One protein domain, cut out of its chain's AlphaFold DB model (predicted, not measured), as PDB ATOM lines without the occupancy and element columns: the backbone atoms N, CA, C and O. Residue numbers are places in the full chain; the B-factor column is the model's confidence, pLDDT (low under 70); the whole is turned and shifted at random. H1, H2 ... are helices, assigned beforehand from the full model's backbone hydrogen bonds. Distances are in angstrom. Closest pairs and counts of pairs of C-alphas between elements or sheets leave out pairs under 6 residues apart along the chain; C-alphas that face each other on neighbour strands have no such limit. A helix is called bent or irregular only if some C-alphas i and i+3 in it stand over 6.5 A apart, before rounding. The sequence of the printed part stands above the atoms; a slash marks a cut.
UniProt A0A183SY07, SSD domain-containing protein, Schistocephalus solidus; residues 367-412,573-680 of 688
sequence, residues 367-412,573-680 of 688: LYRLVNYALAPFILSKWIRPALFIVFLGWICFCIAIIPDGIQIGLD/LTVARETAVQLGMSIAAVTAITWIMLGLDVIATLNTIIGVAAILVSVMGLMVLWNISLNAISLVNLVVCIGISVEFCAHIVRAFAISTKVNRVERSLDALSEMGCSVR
ATOM      1  N   LEU A 367      95.833  84.702  27.488       68.25
ATOM      2  CA  LEU A 367      96.427  83.713  28.380       68.25
ATOM      3  C   LEU A 367      96.378  82.305  27.779       68.25
ATOM      4  O   LEU A 367      97.405  81.634  27.738       68.25
ATOM      5  N   TYR A 368      95.229  81.888  27.236       71.62
ATOM      6  CA  TYR A 368      95.102  80.593  26.559       71.62
ATOM      7  C   TYR A 368      96.103  80.466  25.405       71.62
ATOM      8  O   TYR A 368      96.754  79.436  25.253       71.62
ATOM      9  N   ARG A 369      96.302  81.542  24.631       77.56
ATOM     10  CA  ARG A 369      97.317  81.573  23.567       77.56
ATOM     11  C   ARG A 369      98.733  81.422  24.127       77.56
ATOM     12  O   ARG A 369      99.491  80.608  23.609       77.56
ATOM     13  N   LEU A 370      99.091  82.164  25.178       78.88
ATOM     14  CA  LEU A 370     100.414  82.069  25.808       78.88
ATOM     15  C   LEU A 370     100.690  80.652  26.331       78.88
ATOM     16  O   LEU A 370     101.765  80.095  26.106       78.88
ATOM     17  N   VAL A 371      99.714  80.052  27.011       77.75
ATOM     18  CA  VAL A 371      99.867  78.730  27.623       77.75
ATOM     19  C   VAL A 371      99.949  77.642  26.558       77.75
ATOM     20  O   VAL A 371     100.877  76.840  26.594       77.75
ATOM     21  N   ASN A 372      99.037  77.651  25.583       79.88
ATOM     22  CA  ASN A 372      98.967  76.630  24.543       79.88
ATOM     23  C   ASN A 372     100.139  76.704  23.544       79.88
ATOM     24  O   ASN A 372     100.682  75.671  23.164       79.88
ATOM     25  N   TYR A 373     100.557  77.908  23.126       80.38
ATOM     26  CA  TYR A 373     101.590  78.067  22.091       80.38
ATOM     27  C   TYR A 373     103.021  78.232  22.622       80.38
ATOM     28  O   TYR A 373     103.954  77.918  21.887       80.38
ATOM     29  N   ALA A 374     103.223  78.701  23.860       80.62
ATOM     30  CA  ALA A 374     104.563  78.893  24.424       80.62
ATOM     31  C   ALA A 374     104.839  77.989  25.634       80.62
ATOM     32  O   ALA A 374     105.775  77.191  25.604       80.62
ATOM     33  N   LEU A 375     104.037  78.088  26.701       82.00
ATOM     34  CA  LEU A 375     104.383  77.479  27.992       82.00
ATOM     35  C   LEU A 375     104.285  75.944  27.988       82.00
ATOM     36  O   LEU A 375     105.222  75.260  28.399       82.00
ATOM     37  N   ALA A 376     103.167  75.393  27.514       81.44
ATOM     38  CA  ALA A 376     102.926  73.955  27.491       81.44
ATOM     39  C   ALA A 376     103.911  73.183  26.581       81.44
ATOM     40  O   ALA A 376     104.512  72.221  27.072       81.44
ATOM     41  N   PRO A 377     104.180  73.589  25.318       84.31
ATOM     42  CA  PRO A 377     105.186  72.916  24.490       84.31
ATOM     43  C   PRO A 377     106.620  73.073  25.027       84.31
ATOM     44  O   PRO A 377     107.429  72.161  24.855       84.31
ATOM     45  N   PHE A 378     106.937  74.173  25.725       87.19
ATOM     46  CA  PHE A 378     108.226  74.343  26.403       87.19
ATOM     47  C   PHE A 378     108.399  73.335  27.552       87.19
ATOM     48  O   PHE A 378     109.357  72.562  27.549       87.19
ATOM     49  N   ILE A 379     107.443  73.267  28.488       87.38
ATOM     50  CA  ILE A 379     107.485  72.343  29.640       87.38
ATOM     51  C   ILE A 379     107.495  70.873  29.187       87.38
ATOM     52  O   ILE A 379     108.223  70.048  29.742       87.38
ATOM     53  N   LEU A 380     106.717  70.529  28.156       86.12
ATOM     54  CA  LEU A 380     106.605  69.154  27.663       86.12
ATOM     55  C   LEU A 380     107.776  68.711  26.769       86.12
ATOM     56  O   LEU A 380     107.837  67.524  26.425       86.12
ATOM     57  N   SER A 381     108.715  69.601  26.434       89.25
ATOM     58  CA  SER A 381     109.888  69.301  25.605       89.25
ATOM     59  C   SER A 381     110.755  68.170  26.177       89.25
ATOM     60  O   SER A 381     110.949  68.045  27.389       89.25
ATOM     61  N   LYS A 382     111.324  67.350  25.279       89.81
ATOM     62  CA  LYS A 382     112.079  66.124  25.613       89.81
ATOM     63  C   LYS A 382     113.286  66.372  26.528       89.81
ATOM     64  O   LYS A 382     113.614  65.502  27.324       89.81
ATOM     65  N   TRP A 383     113.918  67.542  26.422       91.06
ATOM     66  CA  TRP A 383     115.086  67.927  27.228       91.06
ATOM     67  C   TRP A 383     114.712  68.661  28.521       91.06
ATOM     68  O   TRP A 383     115.370  68.484  29.543       91.06
ATOM     69  N   ILE A 384     113.640  69.456  28.495       90.56
ATOM     70  CA  ILE A 384     113.224  70.291  29.633       90.56
ATOM     71  C   ILE A 384     112.543  69.441  30.710       90.56
ATOM     72  O   ILE A 384     112.799  69.637  31.894       90.56
ATOM     73  N   ARG A 385     111.748  68.437  30.320       88.44
ATOM     74  CA  ARG A 385     111.059  67.536  31.256       88.44
ATOM     75  C   ARG A 385     111.990  66.836  32.270       88.44
ATOM     76  O   ARG A 385     111.706  66.946  33.462       88.44
ATOM     77  N   PRO A 386     113.079  66.139  31.875       92.38
ATOM     78  CA  PRO A 386     113.997  65.541  32.846       92.38
ATOM     79  C   PRO A 386     114.763  66.596  33.657       92.38
ATOM     80  O   PRO A 386     114.984  66.385  34.845       92.38
ATOM     81  N   ALA A 387     115.112  67.744  33.064       92.94
ATOM     82  CA  ALA A 387     115.780  68.830  33.783       92.94
ATOM     83  C   ALA A 387     114.898  69.402  34.910       92.94
ATOM     84  O   ALA A 387     115.359  69.521  36.043       92.94
ATOM     85  N   LEU A 388     113.615  69.671  34.633       91.00
ATOM     86  CA  LEU A 388     112.642  70.093  35.645       91.00
ATOM     87  C   LEU A 388     112.494  69.047  36.753       91.00
ATOM     88  O   LEU A 388     112.519  69.407  37.926       91.00
ATOM     89  N   PHE A 389     112.388  67.760  36.405       90.75
ATOM     90  CA  PHE A 389     112.265  66.693  37.401       90.75
ATOM     91  C   PHE A 389     113.480  66.632  38.340       90.75
ATOM     92  O   PHE A 389     113.309  66.509  39.548       90.75
ATOM     93  N   ILE A 390     114.699  66.787  37.809       94.75
ATOM     94  CA  ILE A 390     115.933  66.843  38.610       94.75
ATOM     95  C   ILE A 390     115.943  68.073  39.532       94.75
ATOM     96  O   ILE A 390     116.294  67.944  40.702       94.75
ATOM     97  N   VAL A 391     115.529  69.248  39.039       94.69
ATOM     98  CA  VAL A 391     115.472  70.484  39.841       94.69
ATOM     99  C   VAL A 391     114.445  70.372  40.974       94.69
ATOM    100  O   VAL A 391     114.787  70.645  42.124       94.69
ATOM    101  N   PHE A 392     113.220  69.921  40.688       93.12
ATOM    102  CA  PHE A 392     112.187  69.739  41.714       93.12
ATOM    103  C   PHE A 392     112.561  68.655  42.730       93.12
ATOM    104  O   PHE A 392     112.387  68.864  43.928       93.12
ATOM    105  N   LEU A 393     113.129  67.527  42.289       93.50
ATOM    106  CA  LEU A 393     113.600  66.482  43.198       93.50
ATOM    107  C   LEU A 393     114.743  66.989  44.092       93.50
ATOM    108  O   LEU A 393     114.733  66.735  45.294       93.50
ATOM    109  N   GLY A 394     115.691  67.750  43.534       95.75
ATOM    110  CA  GLY A 394     116.763  68.391  44.297       95.75
ATOM    111  C   GLY A 394     116.236  69.368  45.351       95.75
ATOM    112  O   GLY A 394     116.682  69.326  46.496       95.75
ATOM    113  N   TRP A 395     115.243  70.189  44.995       95.19
ATOM    114  CA  TRP A 395     114.573  71.107  45.921       95.19
ATOM    115  C   TRP A 395     113.846  70.379  47.062       95.19
ATOM    116  O   TRP A 395     114.006  70.743  48.226       95.19
ATOM    117  N   ILE A 396     113.103  69.311  46.756       94.69
ATOM    118  CA  ILE A 396     112.402  68.503  47.766       94.69
ATOM    119  C   ILE A 396     113.410  67.831  48.710       94.69
ATOM    120  O   ILE A 396     113.256  67.922  49.926       94.69
ATOM    121  N   CYS A 397     114.475  67.219  48.182       95.31
ATOM    122  CA  CYS A 397     115.533  66.617  48.999       95.31
ATOM    123  C   CYS A 397     116.233  67.645  49.906       95.31
ATOM    124  O   CYS A 397     116.525  67.339  51.061       95.31
ATOM    125  N   PHE A 398     116.464  68.866  49.414       94.62
ATOM    126  CA  PHE A 398     117.012  69.974  50.201       94.62
ATOM    127  C   PHE A 398     116.076  70.386  51.348       94.62
ATOM    128  O   PHE A 398     116.526  70.515  52.485       94.62
ATOM    129  N   CYS A 399     114.769  70.501  51.088       94.69
ATOM    130  CA  CYS A 399     113.778  70.791  52.129       94.69
ATOM    131  C   CYS A 399     113.726  69.683  53.197       94.69
ATOM    132  O   CYS A 399     113.778  69.980  54.389       94.69
ATOM    133  N   ILE A 400     113.699  68.407  52.786       93.44
ATOM    134  CA  ILE A 400     113.696  67.249  53.704       93.44
ATOM    135  C   ILE A 400     114.939  67.236  54.604       93.44
ATOM    136  O   ILE A 400     114.825  66.905  55.781       93.44
ATOM    137  N   ALA A 401     116.109  67.610  54.080       94.06
ATOM    138  CA  ALA A 401     117.353  67.633  54.849       94.06
ATOM    139  C   ALA A 401     117.393  68.732  55.929       94.06
ATOM    140  O   ALA A 401     118.071  68.562  56.934       94.06
ATOM    141  N   ILE A 402     116.685  69.848  55.727       94.50
ATOM    142  CA  ILE A 402     116.727  71.029  56.608       94.50
ATOM    143  C   ILE A 402     115.659  70.989  57.716       94.50
ATOM    144  O   ILE A 402     115.877  71.510  58.811       94.50
ATOM    145  N   ILE A 403     114.512  70.359  57.448       90.75
ATOM    146  CA  ILE A 403     113.361  70.287  58.366       90.75
ATOM    147  C   ILE A 403     113.701  69.769  59.787       90.75
ATOM    148  O   ILE A 403     113.212  70.382  60.738       90.75
ATOM    149  N   PRO A 404     114.502  68.697  59.988       87.31
ATOM    150  CA  PRO A 404     114.727  68.134  61.325       87.31
ATOM    151  C   PRO A 404     115.488  69.055  62.284       87.31
ATOM    152  O   PRO A 404     115.141  69.116  63.462       87.31
ATOM    153  N   ASP A 405     116.501  69.767  61.784       84.62
ATOM    154  CA  ASP A 405     117.435  70.537  62.618       84.62
ATOM    155  C   ASP A 405     117.056  72.023  62.739       84.62
ATOM    156  O   ASP A 405     117.487  72.698  63.673       84.62
ATOM    157  N   GLY A 406     116.271  72.558  61.794       81.06
ATOM    158  CA  GLY A 406     116.020  73.999  61.688       81.06
ATOM    159  C   GLY A 406     114.641  74.498  62.141       81.06
ATOM    160  O   GLY A 406     114.453  75.711  62.231       81.06
ATOM    161  N   ILE A 407     113.671  73.624  62.440       85.62
ATOM    162  CA  ILE A 407     112.360  74.072  62.942       85.62
ATOM    163  C   ILE A 407     112.482  74.525  64.404       85.62
ATOM    164  O   ILE A 407     112.504  73.722  65.336       85.62
ATOM    165  N   GLN A 408     112.494  75.842  64.611       86.69
ATOM    166  CA  GLN A 408     112.355  76.443  65.937       86.69
ATOM    167  C   GLN A 408     110.918  76.257  66.431       86.69
ATOM    168  O   GLN A 408     109.967  76.603  65.735       86.69
ATOM    169  N   ILE A 409     110.740  75.717  67.636       89.12
ATOM    170  CA  ILE A 409     109.418  75.502  68.238       89.12
ATOM    171  C   ILE A 409     109.115  76.658  69.189       89.12
ATOM    172  O   ILE A 409     109.904  76.917  70.098       89.12
ATOM    173  N   GLY A 410     107.964  77.314  69.020       85.69
ATOM    174  CA  GLY A 410     107.547  78.400  69.905       85.69
ATOM    175  C   GLY A 410     106.937  79.615  69.219       85.69
ATOM    176  O   GLY A 410     106.842  79.695  67.997       85.69
ATOM    177  N   LEU A 411     106.567  80.599  70.033       84.69
ATOM    178  CA  LEU A 411     106.324  81.976  69.612       84.69
ATOM    179  C   LEU A 411     106.999  82.887  70.638       84.69
ATOM    180  O   LEU A 411     106.629  82.863  71.814       84.69
ATOM    181  N   ASP A 412     107.981  83.670  70.199       82.06
ATOM    182  CA  ASP A 412     108.667  84.607  71.082       82.06
ATOM    183  C   ASP A 412     107.766  85.795  71.429       82.06
ATOM    184  O   ASP A 412     107.099  86.376  70.571       82.06
ATOM    185  N   LEU A 573     105.496  71.415  74.420       88.31
ATOM    186  CA  LEU A 573     106.063  70.091  74.707       88.31
ATOM    187  C   LEU A 573     105.469  69.004  73.800       88.31
ATOM    188  O   LEU A 573     106.154  68.038  73.470       88.31
ATOM    189  N   THR A 574     104.209  69.157  73.381       88.00
ATOM    190  CA  THR A 574     103.490  68.176  72.548       88.00
ATOM    191  C   THR A 574     103.295  68.621  71.097       88.00
ATOM    192  O   THR A 574     103.066  67.763  70.244       88.00
ATOM    193  N   VAL A 575     103.447  69.917  70.777       87.94
ATOM    194  CA  VAL A 575     103.168  70.502  69.446       87.94
ATOM    195  C   VAL A 575     103.790  69.760  68.262       87.94
ATOM    196  O   VAL A 575     103.139  69.657  67.228       87.94
ATOM    197  N   ALA A 576     105.002  69.210  68.381       87.94
ATOM    198  CA  ALA A 576     105.632  68.468  67.283       87.94
ATOM    199  C   ALA A 576     104.863  67.171  66.957       87.94
ATOM    200  O   ALA A 576     104.610  66.865  65.792       87.94
ATOM    201  N   ARG A 577     104.423  66.440  67.992       89.12
ATOM    202  CA  ARG A 577     103.606  65.228  67.850       89.12
ATOM    203  C   ARG A 577     102.193  65.563  67.383       89.12
ATOM    204  O   ARG A 577     101.701  64.912  66.467       89.12
ATOM    205  N   GLU A 578     101.568  66.580  67.975       88.44
ATOM    206  CA  GLU A 578     100.229  67.034  67.580       88.44
ATOM    207  C   GLU A 578     100.223  67.503  66.115       88.44
ATOM    208  O   GLU A 578      99.359  67.084  65.354       88.44
ATOM    209  N   THR A 579     101.229  68.274  65.681       89.12
ATOM    210  CA  THR A 579     101.425  68.689  64.277       89.12
ATOM    211  C   THR A 579     101.563  67.483  63.346       89.12
ATOM    212  O   THR A 579     100.861  67.406  62.341       89.12
ATOM    213  N   ALA A 580     102.424  66.514  63.676       90.50
ATOM    214  CA  ALA A 580     102.625  65.327  62.842       90.50
ATOM    215  C   ALA A 580     101.338  64.490  62.697       90.50
ATOM    216  O   ALA A 580     100.993  64.065  61.593       90.50
ATOM    217  N   VAL A 581     100.596  64.300  63.793       90.75
ATOM    218  CA  VAL A 581      99.292  63.618  63.787       90.75
ATOM    219  C   VAL A 581      98.262  64.425  62.988       90.75
ATOM    220  O   VAL A 581      97.550  63.854  62.169       90.75
ATOM    221  N   GLN A 582      98.216  65.749  63.158       89.88
ATOM    222  CA  GLN A 582      97.273  66.633  62.475       89.88
ATOM    223  C   GLN A 582      97.466  66.640  60.953       89.88
ATOM    224  O   GLN A 582      96.502  66.453  60.207       89.88
ATOM    225  N   LEU A 583      98.703  66.820  60.483       91.44
ATOM    226  CA  LEU A 583      99.023  66.791  59.054       91.44
ATOM    227  C   LEU A 583      98.767  65.390  58.474       91.44
ATOM    228  O   LEU A 583      98.146  65.274  57.420       91.44
ATOM    229  N   GLY A 584      99.137  64.327  59.200       92.44
ATOM    230  CA  GLY A 584      98.870  62.941  58.803       92.44
ATOM    231  C   GLY A 584      97.377  62.625  58.646       92.44
ATOM    232  O   GLY A 584      96.974  62.080  57.620       92.44
ATOM    233  N   MET A 585      96.539  63.015  59.617       91.69
ATOM    234  CA  MET A 585      95.079  62.853  59.529       91.69
ATOM    235  C   MET A 585      94.487  63.644  58.359       91.69
ATOM    236  O   MET A 585      93.641  63.121  57.636       91.69
ATOM    237  N   SER A 586      94.955  64.876  58.140       91.25
ATOM    238  CA  SER A 586      94.451  65.748  57.070       91.25
ATOM    239  C   SER A 586      94.781  65.178  55.682       91.25
ATOM    240  O   SER A 586      93.892  65.066  54.840       91.25
ATOM    241  N   ILE A 587      96.021  64.716  55.464       92.50
ATOM    242  CA  ILE A 587      96.437  64.041  54.220       92.50
ATOM    243  C   ILE A 587      95.641  62.745  54.002       92.50
ATOM    244  O   ILE A 587      95.215  62.470  52.879       92.50
ATOM    245  N   ALA A 588      95.410  61.950  55.053       92.88
ATOM    246  CA  ALA A 588      94.643  60.709  54.956       92.88
ATOM    247  C   ALA A 588      93.166  60.954  54.593       92.88
ATOM    248  O   ALA A 588      92.611  60.243  53.754       92.88
ATOM    249  N   ALA A 589      92.534  61.979  55.171       92.44
ATOM    250  CA  ALA A 589      91.148  62.326  54.872       92.44
ATOM    251  C   ALA A 589      90.982  62.885  53.448       92.44
ATOM    252  O   ALA A 589      90.106  62.436  52.706       92.44
ATOM    253  N   VAL A 590      91.885  63.775  53.025       91.69
ATOM    254  CA  VAL A 590      91.991  64.253  51.636       91.69
ATOM    255  C   VAL A 590      92.165  63.084  50.660       91.69
ATOM    256  O   VAL A 590      91.454  63.012  49.660       91.69
ATOM    257  N   THR A 591      93.059  62.141  50.973       91.25
ATOM    258  CA  THR A 591      93.308  60.925  50.176       91.25
ATOM    259  C   THR A 591      92.044  60.083  49.999       91.25
ATOM    260  O   THR A 591      91.772  59.599  48.902       91.25
ATOM    261  N   ALA A 592      91.249  59.911  51.058       92.75
ATOM    262  CA  ALA A 592      90.003  59.154  50.981       92.75
ATOM    263  C   ALA A 592      88.970  59.839  50.067       92.75
ATOM    264  O   ALA A 592      88.329  59.173  49.252       92.75
ATOM    265  N   ILE A 593      88.835  61.167  50.156       92.19
ATOM    266  CA  ILE A 593      87.883  61.945  49.347       92.19
ATOM    267  C   ILE A 593      88.292  61.961  47.877       92.19
ATOM    268  O   ILE A 593      87.459  61.674  47.018       92.19
ATOM    269  N   THR A 594      89.564  62.245  47.575       90.31
ATOM    270  CA  THR A 594      90.063  62.223  46.193       90.31
ATOM    271  C   THR A 594      89.903  60.830  45.589       90.31
ATOM    272  O   THR A 594      89.452  60.714  44.454       90.31
ATOM    273  N   TRP A 595      90.158  59.758  46.347       91.50
ATOM    274  CA  TRP A 595      89.986  58.390  45.856       91.50
ATOM    275  C   TRP A 595      88.539  58.022  45.527       91.50
ATOM    276  O   TRP A 595      88.289  57.435  44.474       91.50
ATOM    277  N   ILE A 596      87.576  58.432  46.353       91.94
ATOM    278  CA  ILE A 596      86.153  58.212  46.065       91.94
ATOM    279  C   ILE A 596      85.703  59.062  44.861       91.94
ATOM    280  O   ILE A 596      85.051  58.549  43.952       91.94
ATOM    281  N   MET A 597      86.074  60.345  44.814       88.69
ATOM    282  CA  MET A 597      85.607  61.294  43.790       88.69
ATOM    283  C   MET A 597      86.269  61.128  42.412       88.69
ATOM    284  O   MET A 597      85.632  61.425  41.404       88.69
ATOM    285  N   LEU A 598      87.510  60.630  42.328       87.56
ATOM    286  CA  LEU A 598      88.158  60.284  41.050       87.56
ATOM    287  C   LEU A 598      87.734  58.901  40.506       87.56
ATOM    288  O   LEU A 598      88.325  58.414  39.546       87.56
ATOM    289  N   GLY A 599      86.714  58.257  41.085       88.12
ATOM    290  CA  GLY A 599      86.202  56.976  40.587       88.12
ATOM    291  C   GLY A 599      87.112  55.784  40.899       88.12
ATOM    292  O   GLY A 599      87.214  54.862  40.096       88.12
ATOM    293  N   LEU A 600      87.766  55.804  42.066       88.38
ATOM    294  CA  LEU A 600      88.657  54.757  42.583       88.38
ATOM    295  C   LEU A 600      89.972  54.535  41.803       88.38
ATOM    296  O   LEU A 600      90.686  53.571  42.095       88.38
ATOM    297  N   ASP A 601      90.359  55.432  40.884       90.69
ATOM    298  CA  ASP A 601      91.667  55.379  40.208       90.69
ATOM    299  C   ASP A 601      92.826  55.654  41.186       90.69
ATOM    300  O   ASP A 601      93.124  56.794  41.556       90.69
ATOM    301  N   VAL A 602      93.510  54.576  41.575       91.00
ATOM    302  CA  VAL A 602      94.668  54.576  42.483       91.00
ATOM    303  C   VAL A 602      95.880  55.314  41.895       91.00
ATOM    304  O   VAL A 602      96.685  55.865  42.641       91.00
ATOM    305  N   ILE A 603      96.043  55.341  40.568       91.12
ATOM    306  CA  ILE A 603      97.188  55.999  39.924       91.12
ATOM    307  C   ILE A 603      96.974  57.510  39.931       91.12
ATOM    308  O   ILE A 603      97.891  58.261  40.271       91.12
ATOM    309  N   ALA A 604      95.774  57.971  39.581       90.25
ATOM    310  CA  ALA A 604      95.432  59.386  39.651       90.25
ATOM    311  C   ALA A 604      95.588  59.925  41.085       90.25
ATOM    312  O   ALA A 604      96.261  60.936  41.302       90.25
ATOM    313  N   THR A 605      95.056  59.215  42.081       91.50
ATOM    314  CA  THR A 605      95.092  59.676  43.478       91.50
ATOM    315  C   THR A 605      96.507  59.688  44.040       91.50
ATOM    316  O   THR A 605      96.915  60.703  44.606       91.50
ATOM    317  N   LEU A 606      97.310  58.649  43.784       92.12
ATOM    318  CA  LEU A 606      98.722  58.616  44.172       92.12
ATOM    319  C   LEU A 606      99.501  59.819  43.614       92.12
ATOM    320  O   LEU A 606     100.275  60.435  44.346       92.12
ATOM    321  N   ASN A 607      99.259  60.209  42.357       91.44
ATOM    322  CA  ASN A 607      99.884  61.400  41.774       91.44
ATOM    323  C   ASN A 607      99.442  62.700  42.476       91.44
ATOM    324  O   ASN A 607     100.290  63.554  42.733       91.44
ATOM    325  N   THR A 608      98.157  62.849  42.835       90.69
ATOM    326  CA  THR A 608      97.705  64.028  43.605       90.69
ATOM    327  C   THR A 608      98.362  64.102  44.985       90.69
ATOM    328  O   THR A 608      98.833  65.166  45.375       90.69
ATOM    329  N   ILE A 609      98.479  62.973  45.690       91.94
ATOM    330  CA  ILE A 609      99.061  62.902  47.040       91.94
ATOM    331  C   ILE A 609     100.560  63.215  47.014       91.94
ATOM    332  O   ILE A 609     101.039  63.950  47.871       91.94
ATOM    333  N   ILE A 610     101.297  62.717  46.014       92.69
ATOM    334  CA  ILE A 610     102.716  63.059  45.816       92.69
ATOM    335  C   ILE A 610     102.878  64.567  45.572       92.69
ATOM    336  O   ILE A 610     103.786  65.173  46.137       92.69
ATOM    337  N   GLY A 611     101.987  65.183  44.786       92.25
ATOM    338  CA  GLY A 611     101.967  66.634  44.570       92.25
ATOM    339  C   GLY A 611     101.739  67.423  45.862       92.25
ATOM    340  O   GLY A 611     102.565  68.261  46.223       92.25
ATOM    341  N   VAL A 612     100.678  67.097  46.606       92.88
ATOM    342  CA  VAL A 612     100.342  67.734  47.894       92.88
ATOM    343  C   VAL A 612     101.470  67.563  48.918       92.88
ATOM    344  O   VAL A 612     101.862  68.529  49.570       92.88
ATOM    345  N   ALA A 613     102.052  66.366  49.032       92.94
ATOM    346  CA  ALA A 613     103.171  66.108  49.936       92.94
ATOM    347  C   ALA A 613     104.433  66.900  49.547       92.94
ATOM    348  O   ALA A 613     105.107  67.443  50.421       92.94
ATOM    349  N   ALA A 614     104.738  67.016  48.249       93.88
ATOM    350  CA  ALA A 614     105.862  67.813  47.760       93.88
ATOM    351  C   ALA A 614     105.687  69.315  48.041       93.88
ATOM    352  O   ALA A 614     106.658  69.982  48.412       93.88
ATOM    353  N   ILE A 615     104.465  69.845  47.909       93.94
ATOM    354  CA  ILE A 615     104.150  71.240  48.249       93.94
ATOM    355  C   ILE A 615     104.267  71.453  49.763       93.94
ATOM    356  O   ILE A 615     104.984  72.359  50.184       93.94
ATOM    357  N   LEU A 616     103.667  70.586  50.587       93.69
ATOM    358  CA  LEU A 616     103.731  70.688  52.049       93.69
ATOM    359  C   LEU A 616     105.177  70.663  52.570       93.69
ATOM    360  O   LEU A 616     105.566  71.519  53.362       93.69
ATOM    361  N   VAL A 617     106.001  69.730  52.079       94.00
ATOM    362  CA  VAL A 617     107.436  69.654  52.407       94.00
ATOM    363  C   VAL A 617     108.185  70.908  51.947       94.00
ATOM    364  O   VAL A 617     109.054  71.395  52.668       94.00
ATOM    365  N   SER A 618     107.834  71.472  50.787       94.12
ATOM    366  CA  SER A 618     108.435  72.721  50.299       94.12
ATOM    367  C   SER A 618     108.073  73.922  51.177       94.12
ATOM    368  O   SER A 618     108.940  74.739  51.472       94.12
ATOM    369  N   VAL A 619     106.823  74.018  51.646       93.62
ATOM    370  CA  VAL A 619     106.379  75.082  52.564       93.62
ATOM    371  C   VAL A 619     107.033  74.934  53.939       93.62
ATOM    372  O   VAL A 619     107.527  75.919  54.479       93.62
ATOM    373  N   MET A 620     107.142  73.712  54.473       91.88
ATOM    374  CA  MET A 620     107.894  73.455  55.711       91.88
ATOM    375  C   MET A 620     109.390  73.789  55.566       91.88
ATOM    376  O   MET A 620     109.983  74.344  56.488       91.88
ATOM    377  N   GLY A 621     110.000  73.515  54.407       93.19
ATOM    378  CA  GLY A 621     111.373  73.933  54.105       93.19
ATOM    379  C   GLY A 621     111.530  75.458  54.053       93.19
ATOM    380  O   GLY A 621     112.456  76.004  54.650       93.19
ATOM    381  N   LEU A 622     110.594  76.163  53.405       92.38
ATOM    382  CA  LEU A 622     110.566  77.630  53.360       92.38
ATOM    383  C   LEU A 622     110.369  78.262  54.745       92.38
ATOM    384  O   LEU A 622     111.025  79.259  55.038       92.38
ATOM    385  N   MET A 623     109.549  77.666  55.620       92.94
ATOM    386  CA  MET A 623     109.419  78.119  57.012       92.94
ATOM    387  C   MET A 623     110.773  78.139  57.729       92.94
ATOM    388  O   MET A 623     111.093  79.126  58.384       92.94
ATOM    389  N   VAL A 624     111.598  77.101  57.559       92.25
ATOM    390  CA  VAL A 624     112.945  77.072  58.151       92.25
ATOM    391  C   VAL A 624     113.865  78.118  57.517       92.25
ATOM    392  O   VAL A 624     114.546  78.847  58.234       92.25
ATOM    393  N   LEU A 625     113.862  78.244  56.185       91.25
ATOM    394  CA  LEU A 625     114.701  79.218  55.467       91.25
ATOM    395  C   LEU A 625     114.372  80.679  55.820       91.25
ATOM    396  O   LEU A 625     115.257  81.531  55.778       91.25
ATOM    397  N   TRP A 626     113.121  80.968  56.180       92.62
ATOM    398  CA  TRP A 626     112.669  82.280  56.652       92.62
ATOM    399  C   TRP A 626     112.655  82.420  58.183       92.62
ATOM    400  O   TRP A 626     112.191  83.437  58.690       92.62
ATOM    401  N   ASN A 627     113.187  81.437  58.922       89.44
ATOM    402  CA  ASN A 627     113.235  81.420  60.388       89.44
ATOM    403  C   ASN A 627     111.849  81.629  61.045       89.44
ATOM    404  O   ASN A 627     111.710  82.323  62.052       89.44
ATOM    405  N   ILE A 628     110.808  81.033  60.455       89.75
ATOM    406  CA  ILE A 628     109.433  81.040  60.961       89.75
ATOM    407  C   ILE A 628     109.267  79.868  61.931       89.75
ATOM    408  O   ILE A 628     109.415  78.705  61.551       89.75
ATOM    409  N   SER A 629     108.935  80.172  63.184       89.88
ATOM    410  CA  SER A 629     108.774  79.161  64.226       89.88
ATOM    411  C   SER A 629     107.463  78.372  64.115       89.88
ATOM    412  O   SER A 629     106.423  78.884  63.692       89.88
ATOM    413  N   LEU A 630     107.501  77.110  64.553       89.62
ATOM    414  CA  LEU A 630     106.338  76.237  64.641       89.62
ATOM    415  C   LEU A 630     105.521  76.557  65.902       89.62
ATOM    416  O   LEU A 630     105.922  76.278  67.035       89.62
ATOM    417  N   ASN A 631     104.344  77.123  65.670       87.94
ATOM    418  CA  ASN A 631     103.324  77.480  66.652       87.94
ATOM    419  C   ASN A 631     101.907  77.175  66.116       87.94
ATOM    420  O   ASN A 631     101.737  76.760  64.967       87.94
ATOM    421  N   ALA A 632     100.877  77.427  66.929       82.75
ATOM    422  CA  ALA A 632      99.475  77.187  66.573       82.75
ATOM    423  C   ALA A 632      99.007  77.909  65.287       82.75
ATOM    424  O   ALA A 632      98.200  77.362  64.542       82.75
ATOM    425  N   ILE A 633      99.525  79.111  65.002       83.81
ATOM    426  CA  ILE A 633      99.164  79.910  63.815       83.81
ATOM    427  C   ILE A 633      99.822  79.316  62.563       83.81
ATOM    428  O   ILE A 633      99.165  79.097  61.549       83.81
ATOM    429  N   SER A 634     101.106  78.966  62.645       88.69
ATOM    430  CA  SER A 634     101.796  78.281  61.544       88.69
ATOM    431  C   SER A 634     101.207  76.893  61.251       88.69
ATOM    432  O   SER A 634     101.108  76.505  60.091       88.69
ATOM    433  N   LEU A 635     100.734  76.175  62.281       87.94
ATOM    434  CA  LEU A 635     100.042  74.894  62.128       87.94
ATOM    435  C   LEU A 635      98.725  75.057  61.358       87.94
ATOM    436  O   LEU A 635      98.447  74.257  60.467       87.94
ATOM    437  N   VAL A 636      97.948  76.110  61.647       84.12
ATOM    438  CA  VAL A 636      96.773  76.478  60.839       84.12
ATOM    439  C   VAL A 636      97.177  76.667  59.379       84.12
ATOM    440  O   VAL A 636      96.604  76.014  58.511       84.12
ATOM    441  N   ASN A 637      98.200  77.478  59.102       87.25
ATOM    442  CA  ASN A 637      98.632  77.763  57.731       87.25
ATOM    443  C   ASN A 637      99.134  76.512  56.984       87.25
ATOM    444  O   ASN A 637      98.901  76.386  55.783       87.25
ATOM    445  N   LEU A 638      99.756  75.550  57.675       89.81
ATOM    446  CA  LEU A 638     100.132  74.255  57.090       89.81
ATOM    447  C   LEU A 638      98.911  73.379  56.754       89.81
ATOM    448  O   LEU A 638      98.914  72.708  55.724       89.81
ATOM    449  N   VAL A 639      97.846  73.406  57.565       87.62
ATOM    450  CA  VAL A 639      96.579  72.713  57.248       87.62
ATOM    451  C   VAL A 639      95.850  73.393  56.080       87.62
ATOM    452  O   VAL A 639      95.389  72.700  55.175       87.62
ATOM    453  N   VAL A 640      95.817  74.732  56.043       85.94
ATOM    454  CA  VAL A 640      95.298  75.515  54.901       85.94
ATOM    455  C   VAL A 640      96.054  75.158  53.616       85.94
ATOM    456  O   VAL A 640      95.438  74.895  52.586       85.94
ATOM    457  N   CYS A 641      97.387  75.069  53.689       89.25
ATOM    458  CA  CYS A 641      98.237  74.687  52.565       89.25
ATOM    459  C   CYS A 641      97.884  73.303  51.999       89.25
ATOM    460  O   CYS A 641      97.899  73.143  50.781       89.25
ATOM    461  N   ILE A 642      97.519  72.322  52.837       90.06
ATOM    462  CA  ILE A 642      97.059  71.007  52.356       90.06
ATOM    463  C   ILE A 642      95.791  71.158  51.508       90.06
ATOM    464  O   ILE A 642      95.756  70.593  50.421       90.06
ATOM    465  N   GLY A 643      94.794  71.923  51.970       84.06
ATOM    466  CA  GLY A 643      93.543  72.156  51.236       84.06
ATOM    467  C   GLY A 643      93.784  72.763  49.852       84.06
ATOM    468  O   GLY A 643      93.518  72.118  48.840       84.06
ATOM    469  N   ILE A 644      94.421  73.936  49.812       84.75
ATOM    470  CA  ILE A 644      94.698  74.665  48.561       84.75
ATOM    471  C   ILE A 644      95.621  73.848  47.626       84.75
ATOM    472  O   ILE A 644      95.485  73.876  46.405       84.75
ATOM    473  N   SER A 645      96.538  73.029  48.163       89.06
ATOM    474  CA  SER A 645      97.361  72.128  47.334       89.06
ATOM    475  C   SER A 645      96.535  71.082  46.574       89.06
ATOM    476  O   SER A 645      96.942  70.646  45.495       89.06
ATOM    477  N   VAL A 646      95.389  70.657  47.120       87.81
ATOM    478  CA  VAL A 646      94.504  69.685  46.460       87.81
ATOM    479  C   VAL A 646      93.823  70.310  45.256       87.81
ATOM    480  O   VAL A 646      93.755  69.644  44.229       87.81
ATOM    481  N   GLU A 647      93.392  71.567  45.333       84.56
ATOM    482  CA  GLU A 647      92.792  72.311  44.219       84.56
ATOM    483  C   GLU A 647      93.691  72.271  42.969       84.56
ATOM    484  O   GLU A 647      93.318  71.713  41.927       84.56
ATOM    485  N   PHE A 648      94.946  72.713  43.118       84.56
ATOM    486  CA  PHE A 648      95.958  72.670  42.059       84.56
ATOM    487  C   PHE A 648      96.182  71.262  41.490       84.56
ATOM    488  O   PHE A 648      96.227  71.067  40.271       84.56
ATOM    489  N   CYS A 649      96.374  70.266  42.360       88.81
ATOM    490  CA  CYS A 649      96.740  68.918  41.933       88.81
ATOM    491  C   CYS A 649      95.552  68.149  41.335       88.81
ATOM    492  O   CYS A 649      95.690  67.509  40.289       88.81
ATOM    493  N   ALA A 650      94.386  68.202  41.974       85.38
ATOM    494  CA  ALA A 650      93.218  67.408  41.618       85.38
ATOM    495  C   ALA A 650      92.578  67.867  40.306       85.38
ATOM    496  O   ALA A 650      92.193  67.017  39.504       85.38
ATOM    497  N   HIS A 651      92.500  69.176  40.034       83.94
ATOM    498  CA  HIS A 651      91.948  69.674  38.769       83.94
ATOM    499  C   HIS A 651      92.785  69.238  37.561       83.94
ATOM    500  O   HIS A 651      92.238  68.720  36.583       83.94
ATOM    501  N   ILE A 652      94.113  69.371  37.647       87.31
ATOM    502  CA  ILE A 652      95.034  68.974  36.574       87.31
ATOM    503  C   ILE A 652      95.008  67.453  36.373       87.31
ATOM    504  O   ILE A 652      94.914  66.984  35.236       87.31
ATOM    505  N   VAL A 653      95.048  66.668  37.457       89.38
ATOM    506  CA  VAL A 653      95.011  65.201  37.367       89.38
ATOM    507  C   VAL A 653      93.659  64.698  36.851       89.38
ATOM    508  O   VAL A 653      93.645  63.813  35.998       89.38
ATOM    509  N   ARG A 654      92.528  65.279  37.280       86.75
ATOM    510  CA  ARG A 654      91.192  64.920  36.770       86.75
ATOM    511  C   ARG A 654      91.061  65.218  35.274       86.75
ATOM    512  O   ARG A 654      90.610  64.350  34.532       86.75
ATOM    513  N   ALA A 655      91.491  66.394  34.813       85.62
ATOM    514  CA  ALA A 655      91.475  66.723  33.385       85.62
ATOM    515  C   ALA A 655      92.388  65.790  32.570       85.62
ATOM    516  O   ALA A 655      91.985  65.279  31.525       85.62
ATOM    517  N   PHE A 656      93.580  65.469  33.088       89.38
ATOM    518  CA  PHE A 656      94.453  64.473  32.468       89.38
ATOM    519  C   PHE A 656      93.793  63.088  32.394       89.38
ATOM    520  O   PHE A 656      93.912  62.422  31.363       89.38
ATOM    521  N   ALA A 657      93.105  62.650  33.454       88.19
ATOM    522  CA  ALA A 657      92.443  61.348  33.543       88.19
ATOM    523  C   ALA A 657      91.267  61.212  32.557       88.19
ATOM    524  O   ALA A 657      91.133  60.163  31.929       88.19
ATOM    525  N   ILE A 658      90.483  62.280  32.375       87.06
ATOM    526  CA  ILE A 658      89.298  62.317  31.500       87.06
ATOM    527  C   ILE A 658      89.661  62.520  30.013       87.06
ATOM    528  O   ILE A 658      88.922  62.058  29.146       87.06
ATOM    529  N   SER A 659      90.795  63.162  29.692       88.12
ATOM    530  CA  SER A 659      91.205  63.413  28.298       88.12
ATOM    531  C   SER A 659      91.360  62.121  27.477       88.12
ATOM    532  O   SER A 659      92.094  61.197  27.847       88.12
ATOM    533  N   THR A 660      90.696  62.088  26.317       89.25
ATOM    534  CA  THR A 660      90.618  60.944  25.390       89.25
ATOM    535  C   THR A 660      91.778  60.862  24.391       89.25
ATOM    536  O   THR A 660      91.815  59.945  23.570       89.25
ATOM    537  N   LYS A 661      92.745  61.794  24.429       89.94
ATOM    538  CA  LYS A 661      93.886  61.805  23.492       89.94
ATOM    539  C   LYS A 661      94.742  60.537  23.641       89.94
ATOM    540  O   LYS A 661      94.999  60.069  24.749       89.94
ATOM    541  N   VAL A 662      95.242  60.007  22.522       88.25
ATOM    542  CA  VAL A 662      95.976  58.726  22.490       88.25
ATOM    543  C   VAL A 662      97.323  58.825  23.215       88.25
ATOM    544  O   VAL A 662      97.678  57.958  24.017       88.25
ATOM    545  N   ASN A 663      98.084  59.897  22.977       91.62
ATOM    546  CA  ASN A 663      99.412  60.057  23.564       91.62
ATOM    547  C   ASN A 663      99.351  60.711  24.953       91.62
ATOM    548  O   ASN A 663      98.756  61.770  25.134       91.62
ATOM    549  N   ARG A 664     100.101  60.173  25.929       88.56
ATOM    550  CA  ARG A 664     100.245  60.787  27.273       88.56
ATOM    551  C   ARG A 664     100.758  62.236  27.225       88.56
ATOM    552  O   ARG A 664     100.431  63.038  28.096       88.56
ATOM    553  N   VAL A 665     101.571  62.579  26.221       88.19
ATOM    554  CA  VAL A 665     102.076  63.951  26.022       88.19
ATOM    555  C   VAL A 665     100.978  64.884  25.502       88.19
ATOM    556  O   VAL A 665     100.904  66.025  25.933       88.19
ATOM    557  N   GLU A 666     100.085  64.392  24.644       88.25
ATOM    558  CA  GLU A 666      98.927  65.163  24.179       88.25
ATOM    559  C   GLU A 666      97.898  65.332  25.296       88.25
ATOM    560  O   GLU A 666      97.485  66.454  25.535       88.25
ATOM    561  N   ARG A 667      97.579  64.281  26.071       90.25
ATOM    562  CA  ARG A 667      96.704  64.389  27.260       90.25
ATOM    563  C   ARG A 667      97.200  65.422  28.276       90.25
ATOM    564  O   ARG A 667      96.401  66.112  28.900       90.25
ATOM    565  N   SER A 668      98.519  65.530  28.460       88.06
ATOM    566  CA  SER A 668      99.114  66.526  29.367       88.06
ATOM    567  C   SER A 668      99.180  67.932  28.765       88.06
ATOM    568  O   SER A 668      99.060  68.895  29.516       88.06
ATOM    569  N   LEU A 669      99.306  68.069  27.440       86.44
ATOM    570  CA  LEU A 669      99.135  69.348  26.740       86.44
ATOM    571  C   LEU A 669      97.689  69.852  26.882       86.44
ATOM    572  O   LEU A 669      97.474  70.989  27.288       86.44
ATOM    573  N   ASP A 670      96.726  68.974  26.597       83.94
ATOM    574  CA  ASP A 670      95.276  69.190  26.639       83.94
ATOM    575  C   ASP A 670      94.859  69.713  28.024       83.94
ATOM    576  O   ASP A 670      94.482  70.879  28.160       83.94
ATOM    577  N   ALA A 671      95.108  68.922  29.077       85.38
ATOM    578  CA  ALA A 671      94.798  69.266  30.465       85.38
ATOM    579  C   ALA A 671      95.484  70.558  30.962       85.38
ATOM    580  O   ALA A 671      94.878  71.343  31.695       85.38
ATOM    581  N   LEU A 672      96.738  70.812  30.560       82.25
ATOM    582  CA  LEU A 672      97.463  72.032  30.938       82.25
ATOM    583  C   LEU A 672      96.971  73.272  30.170       82.25
ATOM    584  O   LEU A 672      97.068  74.385  30.691       82.25
ATOM    585  N   SER A 673      96.451  73.095  28.953       77.38
ATOM    586  CA  SER A 673      95.886  74.176  28.137       77.38
ATOM    587  C   SER A 673      94.461  74.547  28.553       77.38
ATOM    588  O   SER A 673      94.108  75.721  28.496       77.38
ATOM    589  N   GLU A 674      93.662  73.577  29.003       72.88
ATOM    590  CA  GLU A 674      92.278  73.786  29.427       72.88
ATOM    591  C   GLU A 674      92.227  74.267  30.886       72.88
ATOM    592  O   GLU A 674      91.972  75.444  31.140       72.88
ATOM    593  N   MET A 675      92.583  73.409  31.850       72.38
ATOM    594  CA  MET A 675      92.517  73.748  33.282       72.38
ATOM    595  C   MET A 675      93.665  74.649  33.728       72.38
ATOM    596  O   MET A 675      93.476  75.566  34.524       72.38
ATOM    597  N   GLY A 676      94.865  74.442  33.181       66.31
ATOM    598  CA  GLY A 676      96.025  75.254  33.544       66.31
ATOM    599  C   GLY A 676      95.904  76.727  33.138       66.31
ATOM    600  O   GLY A 676      96.697  77.531  33.613       66.31
ATOM    601  N   CYS A 677      94.952  77.115  32.283       60.12
ATOM    602  CA  CYS A 677      94.645  78.527  32.022       60.12
ATOM    603  C   CYS A 677      93.697  79.142  33.052       60.12
ATOM    604  O   CYS A 677      93.791  80.343  33.280       60.12
ATOM    605  N   SER A 678      92.823  78.342  33.662       58.53
ATOM    606  CA  SER A 678      91.875  78.802  34.680       58.53
ATOM    607  C   SER A 678      92.522  78.886  36.064       58.53
ATOM    608  O   SER A 678      92.309  79.860  36.756       58.53
ATOM    609  N   VAL A 679      93.397  77.939  36.418       55.38
ATOM    610  CA  VAL A 679      93.993  77.823  37.772       55.38
ATOM    611  C   VAL A 679      95.221  78.741  37.999       55.38
ATOM    612  O   VAL A 679      95.686  78.939  39.120       55.38
ATOM    613  N   ARG A 680      95.819  79.301  36.933       44.91
ATOM    614  CA  ARG A 680      97.062  80.109  37.029       44.91
ATOM    615  C   ARG A 680      96.877  81.609  37.351       44.91
ATOM    616  O   ARG A 680      97.783  82.144  37.990       44.91
TER     617      ARG A 680
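What this domain is: This is residues 367 to 412 and 573 to 680 of the 688 residues of the protein "SSD domain-containing protein" of Schistocephalus solidus (UniProt A0A183SY07). Three long helices, H3, H4 and H5, form an up-and-down bundle, each running against the one before it; a fourth long helix, H2, crosses the later part of H4, while two shorter helices, H1 and H6, pair up at one end, where H2 begins and H5 ends. H4 slants from H3 across to H2, and H5 packs along H3 and H4. The printed part has 154 residues with six named helices, H1 to H6 in chain order, and no named strand, so the class is all helix. It is only just compact, close to loose, with a radius of gyration of the C-alphas of 17.6 A, and elongated, spanning 54 by 34 by 25 A.

How they stand to each other: Start with H1, residues 367 to 379, and H2, residues 384 to 406: they are close but not clearly touching, about perpendicular at 84 degrees. H2 touches H4, residues 602 to 625, with a closest C-alpha pair of Cys 399 and Gly 621 at 4.4 A and a steep tilt of 53 degrees, the same way; on H4 residues 614 to 624 alone take part. H3, residues 573 to 597, makes a hairpin with H4: Trp 595 and Thr 605 have the closest C-alphas, 5.8 A, at a shallow tilt of 29 degrees, between residues 587 to 595 and 602 to 609 alone. H4 and H5, residues 632 to 658, make another hairpin, closest at C-alphas 608 and 649, 5.3 A, at a shallow tilt of 34 degrees, only just short of steep. With residues 651 to 656 alone, H5 touches H6, residues 664 to 678, C-alphas 655 and 671 being closest at 5.1 A. H6 touches H1, closest at C-alphas 673 and 372, 5.3 A. Every O i to N i+4 pair is within hydrogen-bond range in H4; the counts are 7 of 9 in H1, 17 of 19 in H2, 20 of 21 in H3, 20 of 23 in H5 and 9 of 11 in H6.

Where its parts are: Find C-alpha 367 at (96.427, 83.713, 28.380), where H1 begins and runs 15.9 A. H2 runs 32.4 A, H3 38.1 A, H4 34.3 A and H5 39.4 A. H6 runs 21.2 A to C-alpha 678 at (91.875, 78.802, 34.680). H2 and H3 are irregular, with C-alphas 401 and 404 7.0 A apart and 573 and 576 7.6 A apart; H1 is only just irregular, C-alphas 373 and 376 being 6.9 A apart.

The domain as a whole: The farthest C-alphas, of Asp 412 and Val 662, are 56.5 A apart. Residues 413 to 572 are not printed, and C-alphas 412 and 573 stand 15.2 A apart across the cut. Of the links printed whole, H4 to H5 is short and the others are tight. Confidence is under 70 at residue 367 and residues 676 to 680.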